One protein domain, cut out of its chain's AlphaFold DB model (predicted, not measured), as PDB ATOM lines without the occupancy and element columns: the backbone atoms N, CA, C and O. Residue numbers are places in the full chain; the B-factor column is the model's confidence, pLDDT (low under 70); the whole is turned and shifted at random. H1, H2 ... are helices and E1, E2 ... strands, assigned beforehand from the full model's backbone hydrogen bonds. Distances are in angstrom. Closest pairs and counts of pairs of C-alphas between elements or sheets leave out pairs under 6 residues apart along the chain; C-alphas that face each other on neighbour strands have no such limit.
ATOM      1  N   PRO A  10      24.533 -57.156  26.192       92.31
ATOM      2  CA  PRO A  10      24.199 -56.301  27.317       92.31
ATOM      3  C   PRO A  10      23.149 -55.261  26.912       92.31
ATOM      4  O   PRO A  10      23.195 -54.681  25.826       92.31
ATOM      5  N   CYS A  11      22.207 -54.996  27.816       91.81
ATOM      6  CA  CYS A  11      21.216 -53.945  27.641       91.81
ATOM      7  C   CYS A  11      21.916 -52.602  27.412       91.81
ATOM      8  O   CYS A  11      22.632 -52.114  28.279       91.81
ATOM      9  N   THR A  12      21.644 -51.961  26.279       90.25
ATOM     10  CA  THR A  12      22.251 -50.690  25.866       90.25
ATOM     11  C   THR A  12      21.908 -49.534  26.818       90.25
ATOM     12  O   THR A  12      22.583 -48.507  26.815       90.25
ATOM     13  N   ILE A  13      20.866 -49.679  27.645       89.62
ATOM     14  CA  ILE A  13      20.414 -48.646  28.584       89.62
ATOM     15  C   ILE A  13      21.092 -48.788  29.952       89.62
ATOM     16  O   ILE A  13      21.724 -47.837  30.410       89.62
ATOM     17  N   CYS A  14      20.959 -49.944  30.614       91.19
ATOM     18  CA  CYS A  14      21.498 -50.145  31.966       91.19
ATOM     19  C   CYS A  14      22.879 -50.809  31.993       91.19
ATOM     20  O   CYS A  14      23.606 -50.629  32.958       91.19
ATOM     21  N   ASN A  15      23.261 -51.559  30.954       91.00
ATOM     22  CA  ASN A  15      24.451 -52.421  30.913       91.00
ATOM     23  C   ASN A  15      24.555 -53.465  32.046       91.00
ATOM     24  O   ASN A  15      25.586 -54.121  32.170       91.00
ATOM     25  N   ASP A  16      23.494 -53.665  32.833       91.38
ATOM     26  CA  ASP A  16      23.500 -54.566  33.995       91.38
ATOM     27  C   ASP A  16      22.973 -55.971  33.671       91.38
ATOM     28  O   ASP A  16      23.247 -56.933  34.388       91.38
ATOM     29  N   VAL A  17      22.195 -56.099  32.593       92.62
ATOM     30  CA  VAL A  17      21.482 -57.330  32.233       92.62
ATOM     31  C   VAL A  17      21.747 -57.672  30.775       92.62
ATOM     32  O   VAL A  17      21.678 -56.801  29.909       92.62
ATOM     33  N   TYR A  18      22.009 -58.948  30.502       92.56
ATOM     34  CA  TYR A  18      22.070 -59.483  29.145       92.56
ATOM     35  C   TYR A  18      20.670 -59.842  28.661       92.56
ATOM     36  O   TYR A  18      19.907 -60.488  29.378       92.56
ATOM     37  N   THR A  19      20.331 -59.435  27.445       91.06
ATOM     38  CA  THR A  19      18.989 -59.595  26.886       91.06
ATOM     39  C   THR A  19      19.056 -60.077  25.436       91.06
ATOM     40  O   THR A  19      19.925 -59.630  24.687       91.06
ATOM     41  N   PRO A  20      18.158 -60.983  25.009       91.12
ATOM     42  CA  PRO A  20      17.988 -61.317  23.597       91.12
ATOM     43  C   PRO A  20      17.064 -60.316  22.886       91.12
ATOM     44  O   PRO A  20      16.991 -60.304  21.656       91.12
ATOM     45  N   MET A  21      16.324 -59.499  23.647       89.81
ATOM     46  CA  MET A  21      15.398 -58.510  23.106       89.81
ATOM     47  C   MET A  21      16.182 -57.363  22.488       89.81
ATOM     48  O   MET A  21      16.913 -56.644  23.174       89.81
ATOM     49  N   HIS A  22      15.996 -57.182  21.189       90.38
ATOM     50  CA  HIS A  22      16.646 -56.135  20.428       90.38
ATOM     51  C   HIS A  22      15.706 -55.552  19.382       90.38
ATOM     52  O   HIS A  22      14.702 -56.157  19.008       90.38
ATOM     53  N   THR A  23      16.051 -54.362  18.909       86.88
ATOM     54  CA  THR A  23      15.398 -53.726  17.769       86.88
ATOM     55  C   THR A  23      16.443 -53.068  16.879       86.88
ATOM     56  O   THR A  23      17.481 -52.602  17.359       86.88
ATOM     57  N   GLU A  24      16.189 -53.055  15.576       85.69
ATOM     58  CA  GLU A  24      17.032 -52.376  14.600       85.69
ATOM     59  C   GLU A  24      16.577 -50.919  14.467       85.69
ATOM     60  O   GLU A  24      15.427 -50.633  14.136       85.69
ATOM     61  N   ILE A  25      17.486 -49.984  14.731       81.31
ATOM     62  CA  ILE A  25      17.207 -48.538  14.657       81.31
ATOM     63  C   ILE A  25      17.777 -47.889  13.393       81.31
ATOM     64  O   ILE A  25      17.345 -46.809  12.992       81.31
ATOM     65  N   ARG A  26      18.765 -48.538  12.770       75.50
ATOM     66  CA  ARG A  26      19.363 -48.209  11.470       75.50
ATOM     67  C   ARG A  26      19.855 -49.503  10.833       75.50
ATOM     68  O   ARG A  26      20.192 -50.404  11.592       75.50
ATOM     69  N   PRO A  27      20.003 -49.562   9.500       81.88
ATOM     70  CA  PRO A  27      20.580 -50.722   8.832       81.88
ATOM     71  C   PRO A  27      21.886 -51.183   9.498       81.88
ATOM     72  O   PRO A  27      22.879 -50.451   9.499       81.88
ATOM     73  N   GLY A  28      21.868 -52.377  10.090       83.88
ATOM     74  CA  GLY A  28      23.007 -52.992  10.776       83.88
ATOM     75  C   GLY A  28      23.290 -52.484  12.196       83.88
ATOM     76  O   GLY A  28      24.234 -52.961  12.823       83.88
ATOM     77  N   VAL A  29      22.493 -51.554  12.728       81.25
ATOM     78  CA  VAL A  29      22.618 -51.042  14.099       81.25
ATOM     79  C   VAL A  29      21.454 -51.556  14.934       81.25
ATOM     80  O   VAL A  29      20.329 -51.052  14.855       81.25
ATOM     81  N   HIS A  30      21.763 -52.540  15.772       87.31
ATOM     82  CA  HIS A  30      20.831 -53.135  16.718       87.31
ATOM     83  C   HIS A  30      21.094 -52.588  18.115       87.31
ATOM     84  O   HIS A  30      22.244 -52.444  18.530       87.31
ATOM     85  N   ILE A  31      20.021 -52.293  18.838       88.62
ATOM     86  CA  ILE A  31      20.075 -51.967  20.262       88.62
ATOM     87  C   ILE A  31      19.380 -53.065  21.049       88.62
ATOM     88  O   ILE A  31      18.359 -53.591  20.608       88.62
ATOM     89  N   TYR A  32      19.925 -53.383  22.216       92.06
ATOM     90  CA  TYR A  32      19.444 -54.447  23.089       92.06
ATOM     91  C   TYR A  32      18.831 -53.821  24.330       92.06
ATOM     92  O   TYR A  32      19.440 -52.959  24.961       92.06
ATOM     93  N   ILE A  33      17.604 -54.200  24.671       91.00
ATOM     94  CA  ILE A  33      16.843 -53.548  25.740       91.00
ATOM     95  C   ILE A  33      16.241 -54.627  26.638       91.00
ATOM     96  O   ILE A  33      15.575 -55.535  26.155       91.00
ATOM     97  N   CYS A  34      16.504 -54.571  27.944       93.00
ATOM     98  CA  CYS A  34      15.887 -55.487  28.907       93.00
ATOM     99  C   CYS A  34      14.453 -55.056  29.253       93.00
ATOM    100  O   CYS A  34      14.100 -53.883  29.115       93.00
ATOM    101  N   GLU A  35      13.645 -55.992  29.755       91.06
ATOM    102  CA  GLU A  35      12.245 -55.748  30.132       91.06
ATOM    103  C   GLU A  35      12.098 -54.602  31.146       91.06
ATOM    104  O   GLU A  35      11.243 -53.737  30.968       91.06
ATOM    105  N   ASP A  36      12.994 -54.513  32.133       91.19
ATOM    106  CA  ASP A  36      12.983 -53.439  33.138       91.19
ATOM    107  C   ASP A  36      13.137 -52.046  32.509       91.19
ATOM    108  O   ASP A  36      12.502 -51.081  32.934       91.19
ATOM    109  N   CYS A  37      13.967 -51.927  31.468       90.19
ATOM    110  CA  CYS A  37      14.165 -50.663  30.761       90.19
ATOM    111  C   CYS A  37      12.971 -50.319  29.856       90.19
ATOM    112  O   CYS A  37      12.661 -49.139  29.688       90.19
ATOM    113  N   VAL A  38      12.272 -51.322  29.312       87.75
ATOM    114  CA  VAL A  38      10.999 -51.113  28.598       87.75
ATOM    115  C   VAL A  38       9.915 -50.634  29.564       87.75
ATOM    116  O   VAL A  38       9.199 -49.680  29.258       87.75
ATOM    117  N   GLU A  39       9.818 -51.239  30.746       87.56
ATOM    118  CA  GLU A  39       8.871 -50.826  31.784       87.56
ATOM    119  C   GLU A  39       9.184 -49.405  32.276       87.56
ATOM    120  O   GLU A  39       8.293 -48.560  32.372       87.56
ATOM    121  N   ALA A  40      10.464 -49.084  32.487       85.75
ATOM    122  CA  ALA A  40      10.896 -47.738  32.844       85.75
ATOM    123  C   ALA A  40      10.490 -46.691  31.791       85.75
ATOM    124  O   ALA A  40      10.163 -45.559  32.161       85.75
ATOM    125  N   ALA A  41      10.451 -47.056  30.504       84.62
ATOM    126  CA  ALA A  41      10.035 -46.173  29.413       84.62
ATOM    127  C   ALA A  41       8.527 -45.848  29.408       84.62
ATOM    128  O   ALA A  41       8.085 -44.926  28.716       84.62
ATOM    129  N   ARG A  42       7.711 -46.567  30.190       81.56
ATOM    130  CA  ARG A  42       6.307 -46.183  30.405       81.56
ATOM    131  C   ARG A  42       6.205 -44.884  31.189       81.56
ATOM    132  O   ARG A  42       5.395 -44.028  30.844       81.56
ATOM    133  N   TYR A  43       7.075 -44.722  32.183       80.56
ATOM    134  CA  TYR A  43       7.083 -43.585  33.104       80.56
ATOM    135  C   TYR A  43       8.111 -42.505  32.733       80.56
ATOM    136  O   TYR A  43       8.018 -41.368  33.194       80.56
ATOM    137  N   ASN A  44       9.081 -42.839  31.878       80.06
ATOM    138  CA  ASN A  44      10.173 -41.960  31.472       80.06
ATOM    139  C   ASN A  44      10.300 -41.912  29.946       80.06
ATOM    140  O   ASN A  44      10.086 -42.908  29.266       80.06
ATOM    141  N   PHE A  45      10.717 -40.775  29.405       82.06
ATOM    142  CA  PHE A  45      11.338 -40.715  28.090       82.06
ATOM    143  C   PHE A  45      12.776 -41.216  28.204       82.06
ATOM    144  O   PHE A  45      13.563 -40.661  28.975       82.06
ATOM    145  N   ILE A  46      13.119 -42.257  27.447       85.75
ATOM    146  CA  ILE A  46      14.491 -42.766  27.381       85.75
ATOM    147  C   ILE A  46      15.089 -42.384  26.033       85.75
ATOM    148  O   ILE A  46      14.585 -42.794  24.989       85.75
ATOM    149  N   TRP A  47      16.171 -41.611  26.047       87.00
ATOM    150  CA  TRP A  47      16.879 -41.197  24.838       87.00
ATOM    151  C   TRP A  47      18.233 -41.884  24.725       87.00
ATOM    152  O   TRP A  47      19.040 -41.818  25.649       87.00
ATOM    153  N   LEU A  48      18.505 -42.504  23.581       86.44
ATOM    154  CA  LEU A  48      19.760 -43.184  23.273       86.44
ATOM    155  C   LEU A  48      20.574 -42.360  22.280       86.44
ATOM    156  O   LEU A  48      20.167 -42.181  21.136       86.44
ATOM    157  N   CYS A  49      21.737 -41.872  22.701       86.94
ATOM    158  CA  CYS A  49      22.645 -41.145  21.822       86.94
ATOM    159  C   CYS A  49      23.412 -42.106  20.913       86.94
ATOM    160  O   CYS A  49      24.251 -42.865  21.393       86.94
ATOM    161  N   LEU A  50      23.209 -42.016  19.601       83.38
ATOM    162  CA  LEU A  50      23.907 -42.861  18.628       83.38
ATOM    163  C   LEU A  50      25.376 -42.489  18.441       83.38
ATOM    164  O   LEU A  50      26.160 -43.309  17.972       83.38
ATOM    165  N   HIS A  51      25.769 -41.281  18.843       84.88
ATOM    166  CA  HIS A  51      27.162 -40.856  18.781       84.88
ATOM    167  C   HIS A  51      28.027 -41.418  19.919       84.88
ATOM    168  O   HIS A  51      29.172 -41.794  19.692       84.88
ATOM    169  N   CYS A  52      27.506 -41.469  21.151       85.62
ATOM    170  CA  CYS A  52      28.285 -41.892  22.326       85.62
ATOM    171  C   CYS A  52      27.742 -43.127  23.050       85.62
ATOM    172  O   CYS A  52      28.323 -43.537  24.054       85.62
ATOM    173  N   GLY A  53      26.624 -43.688  22.585       82.81
ATOM    174  CA  GLY A  53      25.989 -44.883  23.144       82.81
ATOM    175  C   GLY A  53      25.321 -44.685  24.505       82.81
ATOM    176  O   GLY A  53      24.910 -45.660  25.123       82.81
ATOM    177  N   ARG A  54      25.225 -43.450  25.017       84.31
ATOM    178  CA  ARG A  54      24.655 -43.187  26.350       84.31
ATOM    179  C   ARG A  54      23.138 -43.065  26.309       84.31
ATOM    180  O   ARG A  54      22.602 -42.374  25.439       84.31
ATOM    181  N   ALA A  55      22.491 -43.660  27.306       85.62
ATOM    182  CA  ALA A  55      21.080 -43.467  27.598       85.62
ATOM    183  C   ALA A  55      20.855 -42.276  28.547       85.62
ATOM    184  O   ALA A  55      21.645 -42.032  29.463       85.62
ATOM    185  N   TYR A  56      19.757 -41.555  28.334       83.69
ATOM    186  CA  TYR A  56      19.315 -40.418  29.136       83.69
ATOM    187  C   TYR A  56      17.857 -40.612  29.536       83.69
ATOM    188  O   TYR A  56      17.042 -41.016  28.710       83.69
ATOM    189  N   PHE A  57      17.537 -40.304  30.790       82.31
ATOM    190  CA  PHE A  57      16.195 -40.450  31.344       82.31
ATOM    191  C   PHE A  57      15.588 -39.072  31.577       82.31
ATOM    192  O   PHE A  57      16.146 -38.260  32.314       82.31
ATOM    193  N   HIS A  58      14.427 -38.834  30.979       76.56
ATOM    194  CA  HIS A  58      13.595 -37.673  31.247       76.56
ATOM    195  C   HIS A  58      12.265 -38.127  31.836       76.56
ATOM    196  O   HIS A  58      11.583 -38.976  31.272       76.56
ATOM    197  N   LEU A  59      11.871 -37.548  32.967       70.62
ATOM    198  CA  LEU A  59      10.565 -37.824  33.559       70.62
ATOM    199  C   LEU A  59       9.464 -37.344  32.606       70.62
ATOM    200  O   LEU A  59       9.497 -36.197  32.150       70.62
ATOM    201  N   LYS A  60       8.472 -38.198  32.324       70.75
ATOM    202  CA  LYS A  60       7.243 -37.739  31.674       70.75
ATOM    203  C   LYS A  60       6.528 -36.827  32.673       70.75
ATOM    204  O   LYS A  60       6.142 -37.273  33.752       70.75
ATOM    205  N   ASN A  61       6.345 -35.547  32.344       65.12
ATOM    206  CA  ASN A  61       5.386 -34.732  33.087       65.12
ATOM    207  C   ASN A  61       4.018 -35.408  32.919       65.12
ATOM    208  O   ASN A  61       3.565 -35.606  31.794       65.12
ATOM    209  N   ILE A  62       3.416 -35.809  34.040       55.78
ATOM    210  CA  ILE A  62       2.322 -36.795  34.212       55.78
ATOM    211  C   ILE A  62       0.983 -36.369  33.547       55.78
ATOM    212  O   ILE A  62      -0.091 -36.857  33.866       55.78
ATOM    213  N   THR A  63       1.000 -35.427  32.608       54.72
ATOM    214  CA  THR A  63      -0.196 -34.865  31.967       54.72
ATOM    215  C   THR A  63      -0.555 -35.551  30.650       54.72
ATOM    216  O   THR A  63      -1.693 -35.434  30.202       54.72
ATOM    217  N   ILE A  64       0.379 -36.277  30.030       54.91
ATOM    218  CA  ILE A  64       0.123 -37.009  28.785       54.91
ATOM    219  C   ILE A  64      -0.090 -38.473  29.157       54.91
ATOM    220  O   ILE A  64       0.855 -39.174  29.514       54.91
ATOM    221  N   ASN A  65      -1.346 -38.916  29.109       53.38
ATOM    222  CA  ASN A  65      -1.768 -40.298  29.345       53.38
ATOM    223  C   ASN A  65      -1.376 -41.201  28.158       53.38
ATOM    224  O   ASN A  65      -2.205 -41.927  27.616       53.38
ATOM    225  N   ASP A  66      -0.133 -41.073  27.695       56.53
ATOM    226  CA  ASP A  66       0.416 -41.865  26.608       56.53
ATOM    227  C   ASP A  66       1.043 -43.115  27.222       56.53
ATOM    228  O   ASP A  66       2.180 -43.110  27.711       56.53
ATOM    229  N   GLU A  67       0.255 -44.191  27.241       58.38
ATOM    230  CA  GLU A  67       0.673 -45.531  27.673       58.38
ATOM    231  C   GLU A  67       1.775 -46.117  26.775       58.38
ATOM    232  O   GLU A  67       2.311 -47.190  27.053       58.38
ATOM    233  N   THR A  68       2.140 -45.417  25.698       64.19
ATOM    234  CA  THR A  68       3.218 -45.821  24.809       64.19
ATOM    235  C   THR A  68       4.579 -45.647  25.504       64.19
ATOM    236  O   THR A  68       4.948 -44.543  25.934       64.19
ATOM    237  N   PRO A  69       5.361 -46.732  25.674       62.25
ATOM    238  CA  PRO A  69       6.740 -46.609  26.112       62.25
ATOM    239  C   PRO A  69       7.535 -45.901  25.014       62.25
ATOM    240  O   PRO A  69       7.565 -46.355  23.871       62.25
ATOM    241  N   VAL A  70       8.169 -44.778  25.356       74.88
ATOM    242  CA  VAL A  70       8.919 -43.977  24.381       74.88
ATOM    243  C   VAL A  70      10.407 -44.125  24.661       74.88
ATOM    244  O   VAL A  70      10.976 -43.447  25.520       74.88
ATOM    245  N   ILE A  71      11.030 -45.030  23.907       81.44
ATOM    246  CA  ILE A  71      12.483 -45.132  23.781       81.44
ATOM    247  C   ILE A  71      12.847 -44.564  22.414       81.44
ATOM    248  O   ILE A  71      12.405 -45.080  21.389       81.44
ATOM    249  N   GLN A  72      13.637 -43.495  22.391       81.81
ATOM    250  CA  GLN A  72      14.007 -42.804  21.162       81.81
ATOM    251  C   GLN A  72      15.518 -42.815  20.971       81.81
ATOM    252  O   GLN A  72      16.278 -42.419  21.851       81.81
ATOM    253  N   ALA A  73      15.963 -43.238  19.793       82.19
ATOM    254  CA  ALA A  73      17.336 -43.035  19.362       82.19
ATOM    255  C   ALA A  73      17.494 -41.610  18.811       82.19
ATOM    256  O   ALA A  73      16.757 -41.208  17.912       82.19
ATOM    257  N   ILE A  74      18.457 -40.859  19.342       82.69
ATOM    258  CA  ILE A  74      18.820 -39.510  18.895       82.69
ATOM    259  C   ILE A  74      20.237 -39.527  18.321       82.69
ATOM    260  O   ILE A  74      21.111 -40.234  18.820       82.69
ATOM    261  N   ASP A  75      20.490 -38.730  17.285       79.44
ATOM    262  CA  ASP A  75      21.806 -38.678  16.638       79.44
ATOM    263  C   ASP A  75      22.914 -38.260  17.602       79.44
ATOM    264  O   ASP A  75      23.950 -38.919  17.713       79.44
ATOM    265  N   MET A  76      22.672 -37.173  18.329       81.38
ATOM    266  CA  MET A  76      23.610 -36.608  19.286       81.38
ATOM    267  C   MET A  76      22.860 -36.104  20.511       81.38
ATOM    268  O   MET A  76      21.830 -35.446  20.404       81.38
ATOM    269  N   CYS A  77      23.403 -36.401  21.684       82.75
ATOM    270  CA  CYS A  77      22.946 -35.827  22.944       82.75
ATOM    271  C   CYS A  77      23.592 -34.465  23.210       82.75
ATOM    272  O   CYS A  77      24.661 -34.168  22.681       82.75
ATOM    273  N   GLU A  78      23.013 -33.708  24.138       76.62
ATOM    274  CA  GLU A  78      23.521 -32.403  24.585       76.62
ATOM    275  C   GLU A  78      24.979 -32.452  25.080       76.62
ATOM    276  O   GLU A  78      25.745 -31.514  24.885       76.62
ATOM    277  N   LYS A  79      25.423 -33.576  25.665       79.38
ATOM    278  CA  LYS A  79      26.836 -33.745  26.061       79.38
ATOM    279  C   LYS A  79      27.789 -33.865  24.870       79.38
ATOM    280  O   LYS A  79      28.967 -33.559  25.017       79.38
ATOM    281  N   CYS A  80      27.309 -34.377  23.739       80.62
ATOM    282  CA  CYS A  80      28.087 -34.521  22.508       80.62
ATOM    283  C   CYS A  80      27.974 -33.283  21.615       80.62
ATOM    284  O   CYS A  80      28.936 -32.946  20.934       80.62
ATOM    285  N   ASP A  81      26.829 -32.604  21.650       76.38
ATOM    286  CA  ASP A  81      26.598 -31.338  20.968       76.38
ATOM    287  C   ASP A  81      25.744 -30.416  21.849       76.38
ATOM    288  O   ASP A  81      24.514 -30.466  21.826       76.38
ATOM    289  N   ALA A  82      26.411 -29.553  22.619       68.62
ATOM    290  CA  ALA A  82      25.753 -28.586  23.498       68.62
ATOM    291  C   ALA A  82      24.897 -27.559  22.727       68.62
ATOM    292  O   ALA A  82      24.007 -26.948  23.308       68.62
ATOM    293  N   ASN A  83      25.131 -27.393  21.418       64.94
ATOM    294  CA  ASN A  83      24.342 -26.519  20.547       64.94
ATOM    295  C   ASN A  83      23.218 -27.275  19.811       64.94
ATOM    296  O   ASN A  83      22.466 -26.674  19.040       64.94
ATOM    297  N   GLY A  84      23.087 -28.590  20.022       61.34
ATOM    298  CA  GLY A  84      22.119 -29.433  19.318       61.34
ATOM    299  C   GLY A  84      20.667 -29.033  19.592       61.34
ATOM    300  O   GLY A  84      19.842 -29.037  18.678       61.34
ATOM    301  N   THR A  85      20.361 -28.596  20.816       53.62
ATOM    302  CA  THR A  85      19.011 -28.190  21.245       53.62
ATOM    303  C   THR A  85      18.456 -27.022  20.415       53.62
ATOM    304  O   THR A  85      17.276 -27.025  20.064       53.62
ATOM    305  N   GLU A  86      19.303 -26.069  20.000       51.41
ATOM    306  CA  GLU A  86      18.892 -24.954  19.128       51.41
ATOM    307  C   GLU A  86      18.542 -25.408  17.699       51.41
ATOM    308  O   GLU A  86      17.743 -24.759  17.018       51.41
ATOM    309  N   ARG A  87      19.110 -26.525  17.225       49.97
ATOM    310  CA  ARG A  87      18.832 -27.068  15.884       49.97
ATOM    311  C   ARG A  87      17.527 -27.860  15.832       49.97
ATOM    312  O   ARG A  87      16.801 -27.726  14.849       49.97
ATOM    313  N   TYR A  88      17.202 -28.627  16.874       45.16
ATOM    314  CA  TYR A  88      15.957 -29.406  16.923       45.16
ATOM    315  C   TYR A  88      14.712 -28.524  17.129       45.16
ATOM    316  O   TYR A  88      13.724 -28.730  16.430       45.16
ATOM    317  N   MET A  89      14.774 -27.468  17.957       43.12
ATOM    318  CA  MET A  89      13.656 -26.509  18.091       43.12
ATOM    319  C   MET A  89      13.362 -25.738  16.793       43.12
ATOM    320  O   MET A  89      12.219 -25.373  16.530       43.12
ATOM    321  N   LYS A  90      14.374 -25.498  15.950       41.16
ATOM    322  CA  LYS A  90      14.173 -24.822  14.659       41.16
ATOM    323  C   LYS A  90      13.434 -25.687  13.638       41.16
ATOM    324  O   LYS A  90      12.693 -25.132  12.836       41.16
ATOM    325  N   LEU A  91      13.602 -27.009  13.686       42.00
ATOM    326  CA  LEU A  91      12.940 -27.943  12.769       42.00
ATOM    327  C   LEU A  91      11.435 -28.083  13.044       42.00
ATOM    328  O   LEU A  91      10.669 -28.259  12.100       42.00
ATOM    329  N   GLU A  92      10.994 -27.948  14.300       42.03
ATOM    330  CA  GLU A  92       9.560 -27.945  14.637       42.03
ATOM    331  C   GLU A  92       8.855 -26.650  14.204       42.03
ATOM    332  O   GLU A  92       7.673 -26.679  13.872       42.03
ATOM    333  N   ILE A  93       9.576 -25.524  14.129       45.19
ATOM    334  CA  ILE A  93       9.009 -24.242  13.678       45.19
ATOM    335  C   ILE A  93       8.972 -24.152  12.143       45.19
ATOM    336  O   ILE A  93       8.018 -23.614  11.592       45.19
ATOM    337  N   THR A  94       9.955 -24.710  11.427       39.59
ATOM    338  CA  THR A  94       9.993 -24.637   9.950       39.59
ATOM    339  C   THR A  94       9.086 -25.640   9.236       39.59
ATOM    340  O   THR A  94       8.915 -25.530   8.028       39.59
ATOM    341  N   ASN A  95       8.495 -26.606   9.949       43.31
ATOM    342  CA  ASN A  95       7.493 -27.520   9.381       43.31
ATOM    343  C   ASN A  95       6.046 -27.017   9.552       43.31
ATOM    344  O   ASN A  95       5.108 -27.722   9.187       43.31
ATOM    345  N   ILE A  96       5.859 -25.795  10.064       48.03
ATOM    346  CA  ILE A  96       4.599 -25.047   9.980       48.03
ATOM    347  C   ILE A  96       4.810 -23.894   8.993       48.03
ATOM    348  O   ILE A  96       4.772 -22.728   9.367       48.03
TER     349      ILE A  96
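What this domain is: This is residues 10 to 96 of the 98 residues of an uncharacterized protein of Nitrospirae bacterium (UniProt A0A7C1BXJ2). A small wall of three strands, E4, E3 and E5, has the hairpin E1 and E2 set loosely off one side and the helix H2 reaching away on the opposite side, where residues 86 to 96 stick out free. The short helix H1 follows the hairpin and packs beside the strands of the wall, next to the start of E3, and a loop joins E4 to E5. The printed part has 87 residues, with two named helices and five named strands in the order E1, E2, H1, E3, E4, E5, H2; the class is mixed, helices and strands. The larger sheet has the order E4, E3, E5 and is mixed, while E1 and E2 form an antiparallel sheet of two. The whole is only just compact, close to loose, with a radius of gyration of the C-alphas of 14.1 A and spans of 41 by 32 by 23 A.

Where its parts are: Residues 10 to 21 hold no named element. E1 is residues 22 to 26, 12.3 A long, and begins at C-alpha 22 at (16.646, -56.135, 20.428). E2 is residues 29 to 32. H1 is residues 35 to 43, 13.5 A long. E3 is residues 44 to 49, 15.8 A long, from C-alpha 44 at (10.173, -41.960, 31.472). E4 is residues 55 to 59, 13.3 A long, and E5 is residues 71 to 74. H2 is residues 84 to 94, 16.1 A long, ending at C-alpha 94 at (9.993, -24.637, 9.950).

How they stand to each other: E3 is the inner strand of its sheet. E3 and E4 are an antiparallel hairpin at 155 degrees, with N 45 and O 58 within hydrogen-bond range at 2.7 A. E3 and E5 are parallel at 32 degrees, with N 48 and O 72 at 2.8 A. H1 is on this sheet at a height over the sheet of 6.8 A, over none of its strands; its closest C-alphas to E5 are those of Ala 41 and Ile 71, 6.2 A apart. E1 and E2 are an antiparallel hairpin at 153 degrees, with N 29 and O 26 at 2.8 A. The closest C-alphas of E1 and E5 are those of Ile 25 and Ala 73, 7.2 A apart. H2 is not on the larger sheet and is apart from H1. Within hydrogen-bond range are 3 of 5 O i to N i+4 pairs in H1 and 4 of 7 in H2.

The domain as a whole: The two C-alphas farthest apart are those of Tyr 18 and Ile 96, at 43.1 A. The printed part has no cut, and the link E4 to E5 is long, with 11 residues. The mean pLDDT of the printed part is 76.1; residues 61 to 69 and 82 to 96 are under 70.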